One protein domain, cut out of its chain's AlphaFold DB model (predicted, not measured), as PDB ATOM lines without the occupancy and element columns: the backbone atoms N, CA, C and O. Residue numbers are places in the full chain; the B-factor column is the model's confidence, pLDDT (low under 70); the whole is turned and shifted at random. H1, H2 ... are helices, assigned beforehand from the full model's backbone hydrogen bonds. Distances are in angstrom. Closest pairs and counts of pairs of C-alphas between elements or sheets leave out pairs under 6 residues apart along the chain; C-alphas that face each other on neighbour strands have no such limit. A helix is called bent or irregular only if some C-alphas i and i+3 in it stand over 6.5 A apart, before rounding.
ATOM      1  N   PRO A 224      55.918  -6.535 -24.681       67.06
ATOM      2  CA  PRO A 224      56.349  -7.831 -24.139       67.06
ATOM      3  C   PRO A 224      57.238  -7.772 -22.878       67.06
ATOM      4  O   PRO A 224      57.512  -8.813 -22.294       67.06
ATOM      5  N   ASN A 225      57.676  -6.589 -22.424       60.62
ATOM      6  CA  ASN A 225      58.615  -6.421 -21.297       60.62
ATOM      7  C   ASN A 225      57.961  -6.141 -19.924       60.62
ATOM      8  O   ASN A 225      58.671  -5.927 -18.947       60.62
ATOM      9  N   LEU A 226      56.627  -6.131 -19.822       57.41
ATOM     10  CA  LEU A 226      55.891  -5.854 -18.570       57.41
ATOM     11  C   LEU A 226      55.466  -7.129 -17.804       57.41
ATOM     12  O   LEU A 226      54.714  -7.056 -16.836       57.41
ATOM     13  N   SER A 227      55.934  -8.305 -18.229       57.19
ATOM     14  CA  SER A 227      55.461  -9.627 -17.791       57.19
ATOM     15  C   SER A 227      56.069 -10.167 -16.483       57.19
ATOM     16  O   SER A 227      55.880 -11.342 -16.159       57.19
ATOM     17  N   GLU A 228      56.774  -9.351 -15.695       68.88
ATOM     18  CA  GLU A 228      57.133  -9.717 -14.318       68.88
ATOM     19  C   GLU A 228      55.890  -9.651 -13.415       68.88
ATOM     20  O   GLU A 228      55.175  -8.650 -13.377       68.88
ATOM     21  N   ARG A 229      55.612 -10.716 -12.644       63.81
ATOM     22  CA  ARG A 229      54.384 -10.828 -11.821       63.81
ATOM     23  C   ARG A 229      54.180  -9.658 -10.843       63.81
ATOM     24  O   ARG A 229      53.042  -9.363 -10.492       63.81
ATOM     25  N   ALA A 230      55.259  -9.001 -10.410       66.44
ATOM     26  CA  ALA A 230      55.204  -7.858  -9.499       66.44
ATOM     27  C   ALA A 230      54.696  -6.568 -10.176       66.44
ATOM     28  O   ALA A 230      53.923  -5.819  -9.579       66.44
ATOM     29  N   THR A 231      55.077  -6.318 -11.429       70.88
ATOM     30  CA  THR A 231      54.650  -5.152 -12.223       70.88
ATOM     31  C   THR A 231      53.295  -5.373 -12.891       70.88
ATOM     32  O   THR A 231      52.518  -4.425 -13.008       70.88
ATOM     33  N   LEU A 232      52.955  -6.622 -13.223       72.62
ATOM     34  CA  LEU A 232      51.676  -7.007 -13.830       72.62
ATOM     35  C   LEU A 232      50.465  -6.638 -12.954       72.62
ATOM     36  O   LEU A 232      49.505  -6.055 -13.450       72.62
ATOM     37  N   ASN A 233      50.524  -6.899 -11.643       76.69
ATOM     38  CA  ASN A 233      49.420  -6.579 -10.728       76.69
ATOM     39  C   ASN A 233      49.195  -5.064 -10.596       76.69
ATOM     40  O   ASN A 233      48.061  -4.594 -10.685       76.69
ATOM     41  N   SER A 234      50.271  -4.288 -10.443       78.25
ATOM     42  CA  SER A 234      50.208  -2.821 -10.379       78.25
ATOM     43  C   SER A 234      49.706  -2.211 -11.691       78.25
ATOM     44  O   SER A 234      48.966  -1.226 -11.686       78.25
ATOM     45  N   PHE A 235      50.056  -2.821 -12.822       77.00
ATOM     46  CA  PHE A 235      49.616  -2.393 -14.143       77.00
ATOM     47  C   PHE A 235      48.132  -2.705 -14.404       77.00
ATOM     48  O   PHE A 235      47.391  -1.846 -14.875       77.00
ATOM     49  N   ILE A 236      47.659  -3.894 -14.012       80.56
ATOM     50  CA  ILE A 236      46.237  -4.261 -14.091       80.56
ATOM     51  C   ILE A 236      45.393  -3.298 -13.257       80.56
ATOM     52  O   ILE A 236      44.406  -2.753 -13.751       80.56
ATOM     53  N   ILE A 237      45.797  -3.044 -12.009       82.94
ATOM     54  CA  ILE A 237      45.060  -2.154 -11.106       82.94
ATOM     55  C   ILE A 237      45.023  -0.730 -11.669       82.94
ATOM     56  O   ILE A 237      43.954  -0.127 -11.724       82.94
ATOM     57  N   THR A 238      46.154  -0.195 -12.136       82.56
ATOM     58  CA  THR A 238      46.191   1.166 -12.698       82.56
ATOM     59  C   THR A 238      45.379   1.282 -13.987       82.56
ATOM     60  O   THR A 238      44.645   2.255 -14.137       82.56
ATOM     61  N   SER A 239      45.407   0.284 -14.875       81.31
ATOM     62  CA  SER A 239      44.594   0.279 -16.099       81.31
ATOM     63  C   SER A 239      43.089   0.212 -15.805       81.31
ATOM     64  O   SER A 239      42.320   0.979 -16.386       81.31
ATOM     65  N   VAL A 240      42.662  -0.621 -14.847       82.56
ATOM     66  CA  VAL A 240      41.255  -0.694 -14.413       82.56
ATOM     67  C   VAL A 240      40.814   0.618 -13.766       82.56
ATOM     68  O   VAL A 240      39.749   1.133 -14.096       82.56
ATOM     69  N   VAL A 241      41.638   1.202 -12.892       86.88
ATOM     70  CA  VAL A 241      41.335   2.486 -12.242       86.88
ATOM     71  C   VAL A 241      41.231   3.614 -13.268       86.88
ATOM     72  O   VAL A 241      40.278   4.386 -13.215       86.88
ATOM     73  N   VAL A 242      42.157   3.697 -14.230       83.50
ATOM     74  CA  VAL A 242      42.113   4.701 -15.307       83.50
ATOM     75  C   VAL A 242      40.891   4.489 -16.198       83.50
ATOM     76  O   VAL A 242      40.208   5.461 -16.522       83.50
ATOM     77  N   GLY A 243      40.555   3.243 -16.544       80.56
ATOM     78  CA  GLY A 243      39.353   2.917 -17.312       80.56
ATOM     79  C   GLY A 243      38.072   3.346 -16.593       80.56
ATOM     80  O   GLY A 243      37.255   4.066 -17.163       80.56
ATOM     81  N   VAL A 244      37.927   2.984 -15.314       82.38
ATOM     82  CA  VAL A 244      36.773   3.361 -14.481       82.38
ATOM     83  C   VAL A 244      36.700   4.875 -14.279       82.38
ATOM     84  O   VAL A 244      35.622   5.451 -14.402       82.38
ATOM     85  N   ALA A 245      37.825   5.544 -14.024       82.56
ATOM     86  CA  ALA A 245      37.867   6.997 -13.879       82.56
ATOM     87  C   ALA A 245      37.461   7.705 -15.177       82.56
ATOM     88  O   ALA A 245      36.669   8.642 -15.140       82.56
ATOM     89  N   THR A 246      37.939   7.228 -16.328       81.94
ATOM     90  CA  THR A 246      37.568   7.771 -17.643       81.94
ATOM     91  C   THR A 246      36.073   7.577 -17.913       81.94
ATOM     92  O   THR A 246      35.406   8.509 -18.361       81.94
ATOM     93  N   LEU A 247      35.525   6.401 -17.577       75.88
ATOM     94  CA  LEU A 247      34.093   6.110 -17.688       75.88
ATOM     95  C   LEU A 247      33.255   7.029 -16.797       75.88
ATOM     96  O   LEU A 247      32.286   7.616 -17.272       75.88
ATOM     97  N   LEU A 248      33.648   7.199 -15.532       77.81
ATOM     98  CA  LEU A 248      32.969   8.090 -14.592       77.81
ATOM     99  C   LEU A 248      33.023   9.545 -15.053       77.81
ATOM    100  O   LEU A 248      31.999  10.220 -15.024       77.81
ATOM    101  N   ILE A 249      34.181  10.029 -15.511       76.62
ATOM    102  CA  ILE A 249      34.328  11.396 -16.025       76.62
ATOM    103  C   ILE A 249      33.388  11.612 -17.205       76.62
ATOM    104  O   ILE A 249      32.654  12.594 -17.217       76.62
ATOM    105  N   ALA A 250      33.369  10.691 -18.165       72.19
ATOM    106  CA  ALA A 250      32.553  10.836 -19.358       72.19
ATOM    107  C   ALA A 250      31.043  10.753 -19.069       72.19
ATOM    108  O   ALA A 250      30.287  11.562 -19.602       72.19
ATOM    109  N   PHE A 251      30.606   9.852 -18.181       70.62
ATOM    110  CA  PHE A 251      29.193   9.744 -17.785       70.62
ATOM    111  C   PHE A 251      28.703  10.966 -17.001       70.62
ATOM    112  O   PHE A 251      27.528  11.316 -17.040       70.62
ATOM    113  N   HIS A 252      29.611  11.625 -16.283       75.00
ATOM    114  CA  HIS A 252      29.312  12.800 -15.479       75.00
ATOM    115  C   HIS A 252      29.807  14.106 -16.100       75.00
ATOM    116  O   HIS A 252      29.825  15.111 -15.398       75.00
ATOM    117  N   LEU A 253      30.163  14.151 -17.388       70.19
ATOM    118  CA  LEU A 253      30.686  15.365 -18.030       70.19
ATOM    119  C   LEU A 253      29.744  16.571 -17.867       70.19
ATOM    120  O   LEU A 253      30.227  17.667 -17.601       70.19
ATOM    121  N   GLU A 254      28.421  16.380 -17.935       69.44
ATOM    122  CA  GLU A 254      27.440  17.457 -17.709       69.44
ATOM    123  C   GLU A 254      27.413  17.945 -16.249       69.44
ATOM    124  O   GLU A 254      27.415  19.151 -15.990       69.44
ATOM    125  N   ASN A 255      27.480  17.024 -15.284       71.19
ATOM    126  CA  ASN A 255      27.559  17.350 -13.856       71.19
ATOM    127  C   ASN A 255      28.910  17.973 -13.478       71.19
ATOM    128  O   ASN A 255      28.991  18.884 -12.662       71.19
ATOM    129  N   ILE A 256      29.992  17.504 -14.083       70.00
ATOM    130  CA  ILE A 256      31.339  18.016 -13.870       70.00
ATOM    131  C   ILE A 256      31.458  19.412 -14.483       70.00
ATOM    132  O   ILE A 256      31.976  20.316 -13.833       70.00
ATOM    133  N   ALA A 257      30.926  19.629 -15.687       68.25
ATOM    134  CA  ALA A 257      30.905  20.940 -16.324       68.25
ATOM    135  C   ALA A 257      30.096  21.961 -15.510       68.25
ATOM    136  O   ALA A 257      30.542  23.099 -15.350       68.25
ATOM    137  N   SER A 258      28.946  21.569 -14.946       71.88
ATOM    138  CA  SER A 258      28.152  22.459 -14.088       71.88
ATOM    139  C   SER A 258      28.864  22.775 -12.764       71.88
ATOM    140  O   SER A 258      28.906  23.939 -12.355       71.88
ATOM    141  N   LEU A 259      29.531  21.791 -12.152       73.94
ATOM    142  CA  LEU A 259      30.380  21.990 -10.970       73.94
ATOM    143  C   LEU A 259      31.582  22.899 -11.259       73.94
ATOM    144  O   LEU A 259      31.889  23.790 -10.464       73.94
ATOM    145  N   PHE A 260      32.260  22.710 -12.394       74.00
ATOM    146  CA  PHE A 260      33.368  23.570 -12.812       74.00
ATOM    147  C   PHE A 260      32.902  24.991 -13.088       74.00
ATOM    148  O   PHE A 260      33.599  25.922 -12.703       74.00
ATOM    149  N   ARG A 261      31.715  25.179 -13.674       76.12
ATOM    150  CA  ARG A 261      31.152  26.514 -13.904       76.12
ATOM    151  C   ARG A 261      30.882  27.244 -12.583       76.12
ATOM    152  O   ARG A 261      31.238  28.412 -12.469       76.12
ATOM    153  N   GLY A 262      30.344  26.552 -11.573       76.44
ATOM    154  CA  GLY A 262      30.129  27.123 -10.235       76.44
ATOM    155  C   GLY A 262      31.429  27.440  -9.484       76.44
ATOM    156  O   GLY A 262      31.547  28.480  -8.841       76.44
ATOM    157  N   LYS A 263      32.450  26.583  -9.599       81.75
ATOM    158  CA  LYS A 263      33.779  26.880  -9.032       81.75
ATOM    159  C   LYS A 263      34.478  28.018  -9.772       81.75
ATOM    160  O   LYS A 263      35.126  28.847  -9.140       81.75
ATOM    161  N   TYR A 264      34.339  28.064 -11.094       78.62
ATOM    162  CA  TYR A 264      34.906  29.111 -11.932       78.62
ATOM    163  C   TYR A 264      34.300  30.474 -11.613       78.62
ATOM    164  O   TYR A 264      35.051  31.432 -11.472       78.62
ATOM    165  N   SER A 265      32.979  30.571 -11.428       79.12
ATOM    166  CA  SER A 265      32.341  31.844 -11.074       79.12
ATOM    167  C   SER A 265      32.840  32.372  -9.729       79.12
ATOM    168  O   SER A 265      33.202  33.541  -9.641       79.12
ATOM    169  N   GLN A 266      32.960  31.503  -8.720       83.75
ATOM    170  CA  GLN A 266      33.499  31.874  -7.406       83.75
ATOM    171  C   GLN A 266      34.972  32.288  -7.469       83.75
ATOM    172  O   GLN A 266      35.391  33.233  -6.805       83.75
ATOM    173  N   TRP A 267      35.782  31.570  -8.249       85.88
ATOM    174  CA  TRP A 267      37.182  31.928  -8.454       85.88
ATOM    175  C   TRP A 267      37.314  33.263  -9.191       85.88
ATOM    176  O   TRP A 267      38.072  34.125  -8.760       85.88
ATOM    177  N   ARG A 268      36.537  33.457 -10.261       83.81
ATOM    178  CA  ARG A 268      36.519  34.686 -11.056       83.81
ATOM    179  C   ARG A 268      36.124  35.883 -10.203       83.81
ATOM    180  O   ARG A 268      36.784  36.908 -10.290       83.81
ATOM    181  N   GLU A 269      35.094  35.751  -9.374       84.00
ATOM    182  CA  GLU A 269      34.644  36.814  -8.473       84.00
ATOM    183  C   GLU A 269      35.748  37.226  -7.493       84.00
ATOM    184  O   GLU A 269      36.058  38.409  -7.398       84.00
ATOM    185  N   LYS A 270      36.446  36.257  -6.884       85.50
ATOM    186  CA  LYS A 270      37.604  36.537  -6.019       85.50
ATOM    187  C   LYS A 270      38.751  37.227  -6.754       85.50
ATOM    188  O   LYS A 270      39.336  38.167  -6.231       85.50
ATOM    189  N   VAL A 271      39.083  36.775  -7.964       84.06
ATOM    190  CA  VAL A 271      40.170  37.380  -8.750       84.06
ATOM    191  C   VAL A 271      39.809  38.804  -9.172       84.06
ATOM    192  O   VAL A 271      40.660  39.681  -9.096       84.06
ATOM    193  N   VAL A 272      38.561  39.061  -9.573       84.50
ATOM    194  CA  VAL A 272      38.087  40.413  -9.912       84.50
ATOM    195  C   VAL A 272      38.071  41.315  -8.674       84.50
ATOM    196  O   VAL A 272      38.488  42.467  -8.759       84.50
ATOM    197  N   GLU A 273      37.677  40.793  -7.510       85.50
ATOM    198  CA  GLU A 273      37.749  41.517  -6.236       85.50
ATOM    199  C   GLU A 273      39.196  41.894  -5.871       85.50
ATOM    200  O   GLU A 273      39.466  43.010  -5.430       85.50
ATOM    201  N   ASP A 274      40.154  40.995  -6.098       83.94
ATOM    202  CA  ASP A 274      41.574  41.276  -5.880       83.94
ATOM    203  C   ASP A 274      42.163  42.224  -6.937       83.94
ATOM    204  O   ASP A 274      43.091  42.976  -6.636       83.94
ATOM    205  N   MET A 275      41.611  42.244  -8.155       81.88
ATOM    206  CA  MET A 275      41.968  43.223  -9.190       81.88
ATOM    207  C   MET A 275      41.495  44.635  -8.840       81.88
ATOM    208  O   MET A 275      42.237  45.582  -9.087       81.88
ATOM    209  N   HIS A 276      40.317  44.776  -8.221       81.69
ATOM    210  CA  HIS A 276      39.808  46.060  -7.711       81.69
ATOM    211  C   HIS A 276      40.687  46.659  -6.610       81.69
ATOM    212  O   HIS A 276      40.759  47.872  -6.454       81.69
ATOM    213  N   LYS A 277      41.410  45.817  -5.865       83.94
ATOM    214  CA  LYS A 277      42.344  46.266  -4.820       83.94
ATOM    215  C   LYS A 277      43.678  46.784  -5.384       83.94
ATOM    216  O   LYS A 277      44.433  47.415  -4.644       83.94
ATOM    217  N   ASP A 278      44.003  46.528  -6.656       80.81
ATOM    218  CA  ASP A 278      45.218  47.032  -7.315       80.81
ATOM    219  C   ASP A 278      44.880  48.220  -8.229       80.81
ATOM    220  O   ASP A 278      44.266  48.060  -9.283       80.81
ATOM    221  N   VAL A 279      45.368  49.413  -7.868       79.25
ATOM    222  CA  VAL A 279      45.154  50.693  -8.581       79.25
ATOM    223  C   VAL A 279      45.475  50.612 -10.082       79.25
ATOM    224  O   VAL A 279      44.915  51.345 -10.891       79.25
ATOM    225  N   ARG A 280      46.387  49.721 -10.507       79.25
ATOM    226  CA  ARG A 280      46.724  49.551 -11.935       79.25
ATOM    227  C   ARG A 280      45.681  48.728 -12.708       79.25
ATOM    228  O   ARG A 280      45.647  48.807 -13.937       79.25
ATOM    229  N   TRP A 281      44.905  47.898 -12.020       79.62
ATOM    230  CA  TRP A 281      43.984  46.926 -12.612       79.62
ATOM    231  C   TRP A 281      42.505  47.237 -12.356       79.62
ATOM    232  O   TRP A 281      41.671  46.653 -13.042       79.62
ATOM    233  N   GLU A 282      42.195  48.199 -11.486       79.75
ATOM    234  CA  GLU A 282      40.845  48.694 -11.168       79.75
ATOM    235  C   GLU A 282      40.012  49.015 -12.424       79.75
ATOM    236  O   GLU A 282      38.950  48.440 -12.642       79.75
ATOM    237  N   THR A 283      40.560  49.796 -13.364       77.69
ATOM    238  CA  THR A 283      39.852  50.173 -14.607       77.69
ATOM    239  C   THR A 283      39.520  48.972 -15.500       77.69
ATOM    240  O   THR A 283      38.537  48.985 -16.236       77.69
ATOM    241  N   ARG A 284      40.346  47.917 -15.452       78.69
ATOM    242  CA  ARG A 284      40.131  46.670 -16.208       78.69
ATOM    243  C   ARG A 284      39.180  45.723 -15.483       78.69
ATOM    244  O   ARG A 284      38.524  44.920 -16.138       78.69
ATOM    245  N   ALA A 285      39.117  45.801 -14.155       77.38
ATOM    246  CA  ALA A 285      38.151  45.071 -13.347       77.38
ATOM    247  C   ALA A 285      36.728  45.597 -13.599       77.38
ATOM    248  O   ALA A 285      35.827  44.792 -13.836       77.38
ATOM    249  N   ASP A 286      36.553  46.921 -13.682       77.88
ATOM    250  CA  ASP A 286      35.281  47.563 -14.052       77.88
ATOM    251  C   ASP A 286      34.787  47.141 -15.444       77.88
ATOM    252  O   ASP A 286      33.616  46.801 -15.630       77.88
ATOM    253  N   GLU A 287      35.681  47.104 -16.434       77.25
ATOM    254  CA  GLU A 287      35.359  46.653 -17.793       77.25
ATOM    255  C   GLU A 287      34.915  45.176 -17.815       77.25
ATOM    256  O   GLU A 287      33.932  44.812 -18.470       77.25
ATOM    257  N   LEU A 288      35.577  44.321 -17.025       74.62
ATOM    258  CA  LEU A 288      35.224  42.905 -16.888       74.62
ATOM    259  C   LEU A 288      33.899  42.685 -16.137       74.62
ATOM    260  O   LEU A 288      33.201  41.699 -16.394       74.62
ATOM    261  N   GLN A 289      33.550  43.577 -15.213       75.81
ATOM    262  CA  GLN A 289      32.311  43.520 -14.441       75.81
ATOM    263  C   GLN A 289      31.113  44.020 -15.259       75.81
ATOM    264  O   GLN A 289      30.075  43.363 -15.279       75.81
ATOM    265  N   ASN A 290      31.278  45.101 -16.024       70.38
ATOM    266  CA  ASN A 290      30.231  45.639 -16.900       70.38
ATOM    267  C   ASN A 290      29.892  44.697 -18.071       70.38
ATOM    268  O   ASN A 290      28.735  44.607 -18.482       70.38
ATOM    269  N   SER A 291      30.860  43.906 -18.547       63.59
ATOM    270  CA  SER A 291      30.630  42.872 -19.572       63.59
ATOM    271  C   SER A 291      29.692  41.727 -19.152       63.59
ATOM    272  O   SER A 291      29.272  40.931 -19.986       63.59
ATOM    273  N   LEU A 292      29.320  41.634 -17.869       55.88
ATOM    274  CA  LEU A 292      28.271  40.716 -17.413       55.88
ATOM    275  C   LEU A 292      26.865  41.182 -17.827       55.88
ATOM    276  O   LEU A 292      25.958  40.358 -17.921       55.88
ATOM    277  N   GLN A 293      26.674  42.484 -18.063       55.59
ATOM    278  CA  GLN A 293      25.382  43.075 -18.431       55.59
ATOM    279  C   GLN A 293      25.253  43.311 -19.940       55.59
ATOM    280  O   GLN A 293      24.161  43.198 -20.495       55.59
ATOM    281  N   THR A 294      26.359  43.589 -20.629       46.50
ATOM    282  CA  THR A 294      26.403  43.775 -22.084       46.50
ATOM    283  C   THR A 294      27.059  42.574 -22.757       46.50
ATOM    284  O   THR A 294      28.157  42.173 -22.405       46.50
ATOM    285  N   ARG A 295      26.405  42.026 -23.790       38.78
ATOM    286  CA  ARG A 295      26.774  40.815 -24.567       38.78
ATOM    287  C   ARG A 295      28.123  40.889 -25.321       38.78
ATOM    288  O   ARG A 295      28.357  40.099 -26.230       38.78
ATOM    289  N   SER A 296      28.980  41.850 -24.992       45.16
ATOM    290  CA  SER A 296      30.306  42.054 -25.567       45.16
ATOM    291  C   SER A 296      31.349  41.580 -24.561       45.16
ATOM    292  O   SER A 296      31.736  42.330 -23.671       45.16
ATOM    293  N   SER A 297      31.780  40.328 -24.686       43.19
ATOM    294  CA  SER A 297      32.770  39.723 -23.796       43.19
ATOM    295  C   SER A 297      34.182  40.249 -24.112       43.19
ATOM    296  O   SER A 297      34.704  39.935 -25.185       43.19
ATOM    297  N   PRO A 298      34.856  41.003 -23.220       56.81
ATOM    298  CA  PRO A 298      36.304  41.133 -23.272       56.81
ATOM    299  C   PRO A 298      36.945  39.771 -22.969       56.81
ATOM    300  O   PRO A 298      36.336  38.879 -22.373       56.81
ATOM    301  N   SER A 299      38.181  39.578 -23.417       67.25
ATOM    302  CA  SER A 299      38.856  38.287 -23.321       67.25
ATOM    303  C   SER A 299      39.150  37.906 -21.863       67.25
ATOM    304  O   SER A 299      39.877  38.595 -21.146       67.25
ATOM    305  N   GLU A 300      38.641  36.746 -21.427       72.56
ATOM    306  CA  GLU A 300      38.868  36.190 -20.076       72.56
ATOM    307  C   GLU A 300      40.359  35.941 -19.757       72.56
ATOM    308  O   GLU A 300      40.756  35.777 -18.604       72.56
ATOM    309  N   TRP A 301      41.215  36.011 -20.780       75.25
ATOM    310  CA  TRP A 301      42.673  36.009 -20.687       75.25
ATOM    311  C   TRP A 301      43.248  37.106 -19.782       75.25
ATOM    312  O   TRP A 301      44.335  36.927 -19.233       75.25
ATOM    313  N   LEU A 302      42.531  38.213 -19.565       77.62
ATOM    314  CA  LEU A 302      42.961  39.273 -18.648       77.62
ATOM    315  C   LEU A 302      43.116  38.784 -17.197       77.62
ATOM    316  O   LEU A 302      44.056  39.206 -16.523       77.62
ATOM    317  N   LEU A 303      42.273  37.846 -16.747       80.69
ATOM    318  CA  LEU A 303      42.359  37.244 -15.407       80.69
ATOM    319  C   LEU A 303      43.659  36.444 -15.238       80.69
ATOM    320  O   LEU A 303      44.341  36.529 -14.217       80.69
ATOM    321  N   VAL A 304      44.039  35.698 -16.279       82.00
ATOM    322  CA  VAL A 304      45.269  34.893 -16.297       82.00
ATOM    323  C   VAL A 304      46.504  35.796 -16.294       82.00
ATOM    324  O   VAL A 304      47.460  35.546 -15.558       82.00
ATOM    325  N   ILE A 305      46.476  36.881 -17.073       83.00
ATOM    326  CA  ILE A 305      47.568  37.861 -17.124       83.00
ATOM    327  C   ILE A 305      47.733  38.562 -15.770       83.00
ATOM    328  O   ILE A 305      48.868  38.756 -15.325       83.00
ATOM    329  N   PHE A 306      46.637  38.914 -15.091       83.75
ATOM    330  CA  PHE A 306      46.694  39.510 -13.755       83.75
ATOM    331  C   PHE A 306      47.402  38.585 -12.759       83.75
ATOM    332  O   PHE A 306      48.381  39.004 -12.133       83.75
ATOM    333  N   LEU A 307      47.001  37.314 -12.687       83.31
ATOM    334  CA  LEU A 307      47.617  36.336 -11.785       83.31
ATOM    335  C   LEU A 307      49.098  36.107 -12.090       83.31
ATOM    336  O   LEU A 307      49.923  36.092 -11.176       83.31
ATOM    337  N   LEU A 308      49.463  36.005 -13.372       83.31
ATOM    338  CA  LEU A 308      50.865  35.929 -13.789       83.31
ATOM    339  C   LEU A 308      51.648  37.169 -13.345       83.31
ATOM    340  O   LEU A 308      52.764  37.051 -12.839       83.31
ATOM    341  N   SER A 309      51.063  38.360 -13.473       82.38
ATOM    342  CA  SER A 309      51.705  39.605 -13.047       82.38
ATOM    343  C   SER A 309      51.906  39.672 -11.527       82.38
ATOM    344  O   SER A 309      52.955  40.132 -11.067       82.38
ATOM    345  N   GLN A 310      50.956  39.150 -10.748       84.31
ATOM    346  CA  GLN A 310      51.044  39.071  -9.291       84.31
ATOM    347  C   GLN A 310      52.140  38.084  -8.857       84.31
ATOM    348  O   GLN A 310      52.948  38.399  -7.980       84.31
ATOM    349  N   LEU A 311      52.238  36.935  -9.531       85.44
ATOM    350  CA  LEU A 311      53.270  35.924  -9.285       85.44
ATOM    351  C   LEU A 311      54.676  36.450  -9.609       85.44
ATOM    352  O   LEU A 311      55.598  36.306  -8.806       85.44
ATOM    353  N   ILE A 312      54.831  37.135 -10.747       84.19
ATOM    354  CA  ILE A 312      56.097  37.767 -11.150       84.19
ATOM    355  C   ILE A 312      56.509  38.851 -10.146       84.19
ATOM    356  O   ILE A 312      57.688  38.953  -9.798       84.19
ATOM    357  N   ARG A 313      55.561  39.657  -9.648       80.94
ATOM    358  CA  ARG A 313      55.832  40.675  -8.620       80.94
ATOM    359  C   ARG A 313      56.283  40.051  -7.304       80.94
ATOM    360  O   ARG A 313      57.259  40.532  -6.734       80.94
ATOM    361  N   LYS A 314      55.632  38.974  -6.859       83.06
ATOM    362  CA  LYS A 314      56.005  38.261  -5.631       83.06
ATOM    363  C   LYS A 314      57.427  37.692  -5.721       83.06
ATOM    364  O   LYS A 314      58.250  37.972  -4.854       83.06
ATOM    365  N   LEU A 315      57.760  37.044  -6.840       80.00
ATOM    366  CA  LEU A 315      59.107  36.523  -7.113       80.00
ATOM    367  C   LEU A 315      60.176  37.626  -7.215       80.00
ATOM    368  O   LEU A 315      61.324  37.429  -6.816       80.00
ATOM    369  N   LYS A 316      59.826  38.802  -7.752       78.94
ATOM    370  CA  LYS A 316      60.744  39.950  -7.839       78.94
ATOM    371  C   LYS A 316      60.933  40.649  -6.485       78.94
ATOM    372  O   LYS A 316      62.027  41.140  -6.216       78.94
ATOM    373  N   GLY A 317      59.899  40.667  -5.644       69.88
ATOM    374  CA  GLY A 317      59.938  41.191  -4.278       69.88
ATOM    375  C   GLY A 317      60.867  40.385  -3.372       69.88
ATOM    376  O   GLY A 317      61.766  40.967  -2.772       69.88
TER     377      GLY A 317
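AT A GLANCE: This is residues 224 to 317 of the 329 residues of an uncharacterized protein of Pestalotiopsis fici (strain W106-1 / CGMCC3.15140) (UniProt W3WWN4). The longest helix, H2, and the long helix H1 meet near their ends in a wide corner like an L, with H1 as a free arm. At the far end of H2, short H3 folds back on it in a hairpin, and H4 packs on H2 with residues 303 to 306 and sticks out with residues 311 to 317. The printed part has 94 residues with four named helices, H1 to H4 in chain order, and no named strand; the class is all helix. The whole is extended, with a radius of gyration of the C-alphas of 21.8 A, and flat, spanning 62 by 38 by 19 A.

IN THESE COORDINATES: H2, residues 253 to 276, is 33.6 A long and begins at C-alpha 253 (30.686, 15.365, -18.030). H1, residues 229 to 251, is 33.1 A long and begins at C-alpha 229 (54.384, -10.828, -11.821); it is neither bent nor irregular, but only just: C-alphas 230 and 233 are 6.0 A apart. H3, residues 282 to 290, measures 12.4 A. H4, residues 301 to 317, measures 24.4 A and ends at C-alpha 317 (59.938, 41.191, -4.278).

HOW THE PARTS SIT: H2 touches H3 with residues 272 to 276 alone, closest at the C-alphas of His 276 and Glu 282, 4.5 A; this helical hairpin has a steep tilt of 38 degrees, opposite ways. H2 touches H4 with residues 268 to 275 alone, closest at C-alphas 271 and 303, 7.0 A, at a steep tilt of 55 degrees, the same way. H1 and H2 are close but not clearly touching, about perpendicular at 79 degrees; their closest C-alphas, 249 and 256, are 7.6 A apart. H3 and H4 are near each other, with 6 pairs of C-alphas within 10 A. H1 is apart from H3 and H4. Every O i to N i+4 pair is within hydrogen-bond range in H2, H3 and H4; in H1, 17 of 19.

THE WHOLE: The C-alphas farthest apart, those of Arg 229 and Thr 283, are 62.8 A apart. The printed part has no cut, and no link is long. Mean pLDDT of the printed part is 75.3; residues 224 to 230, 254, 257, 291 to 299 and 317 are under 70.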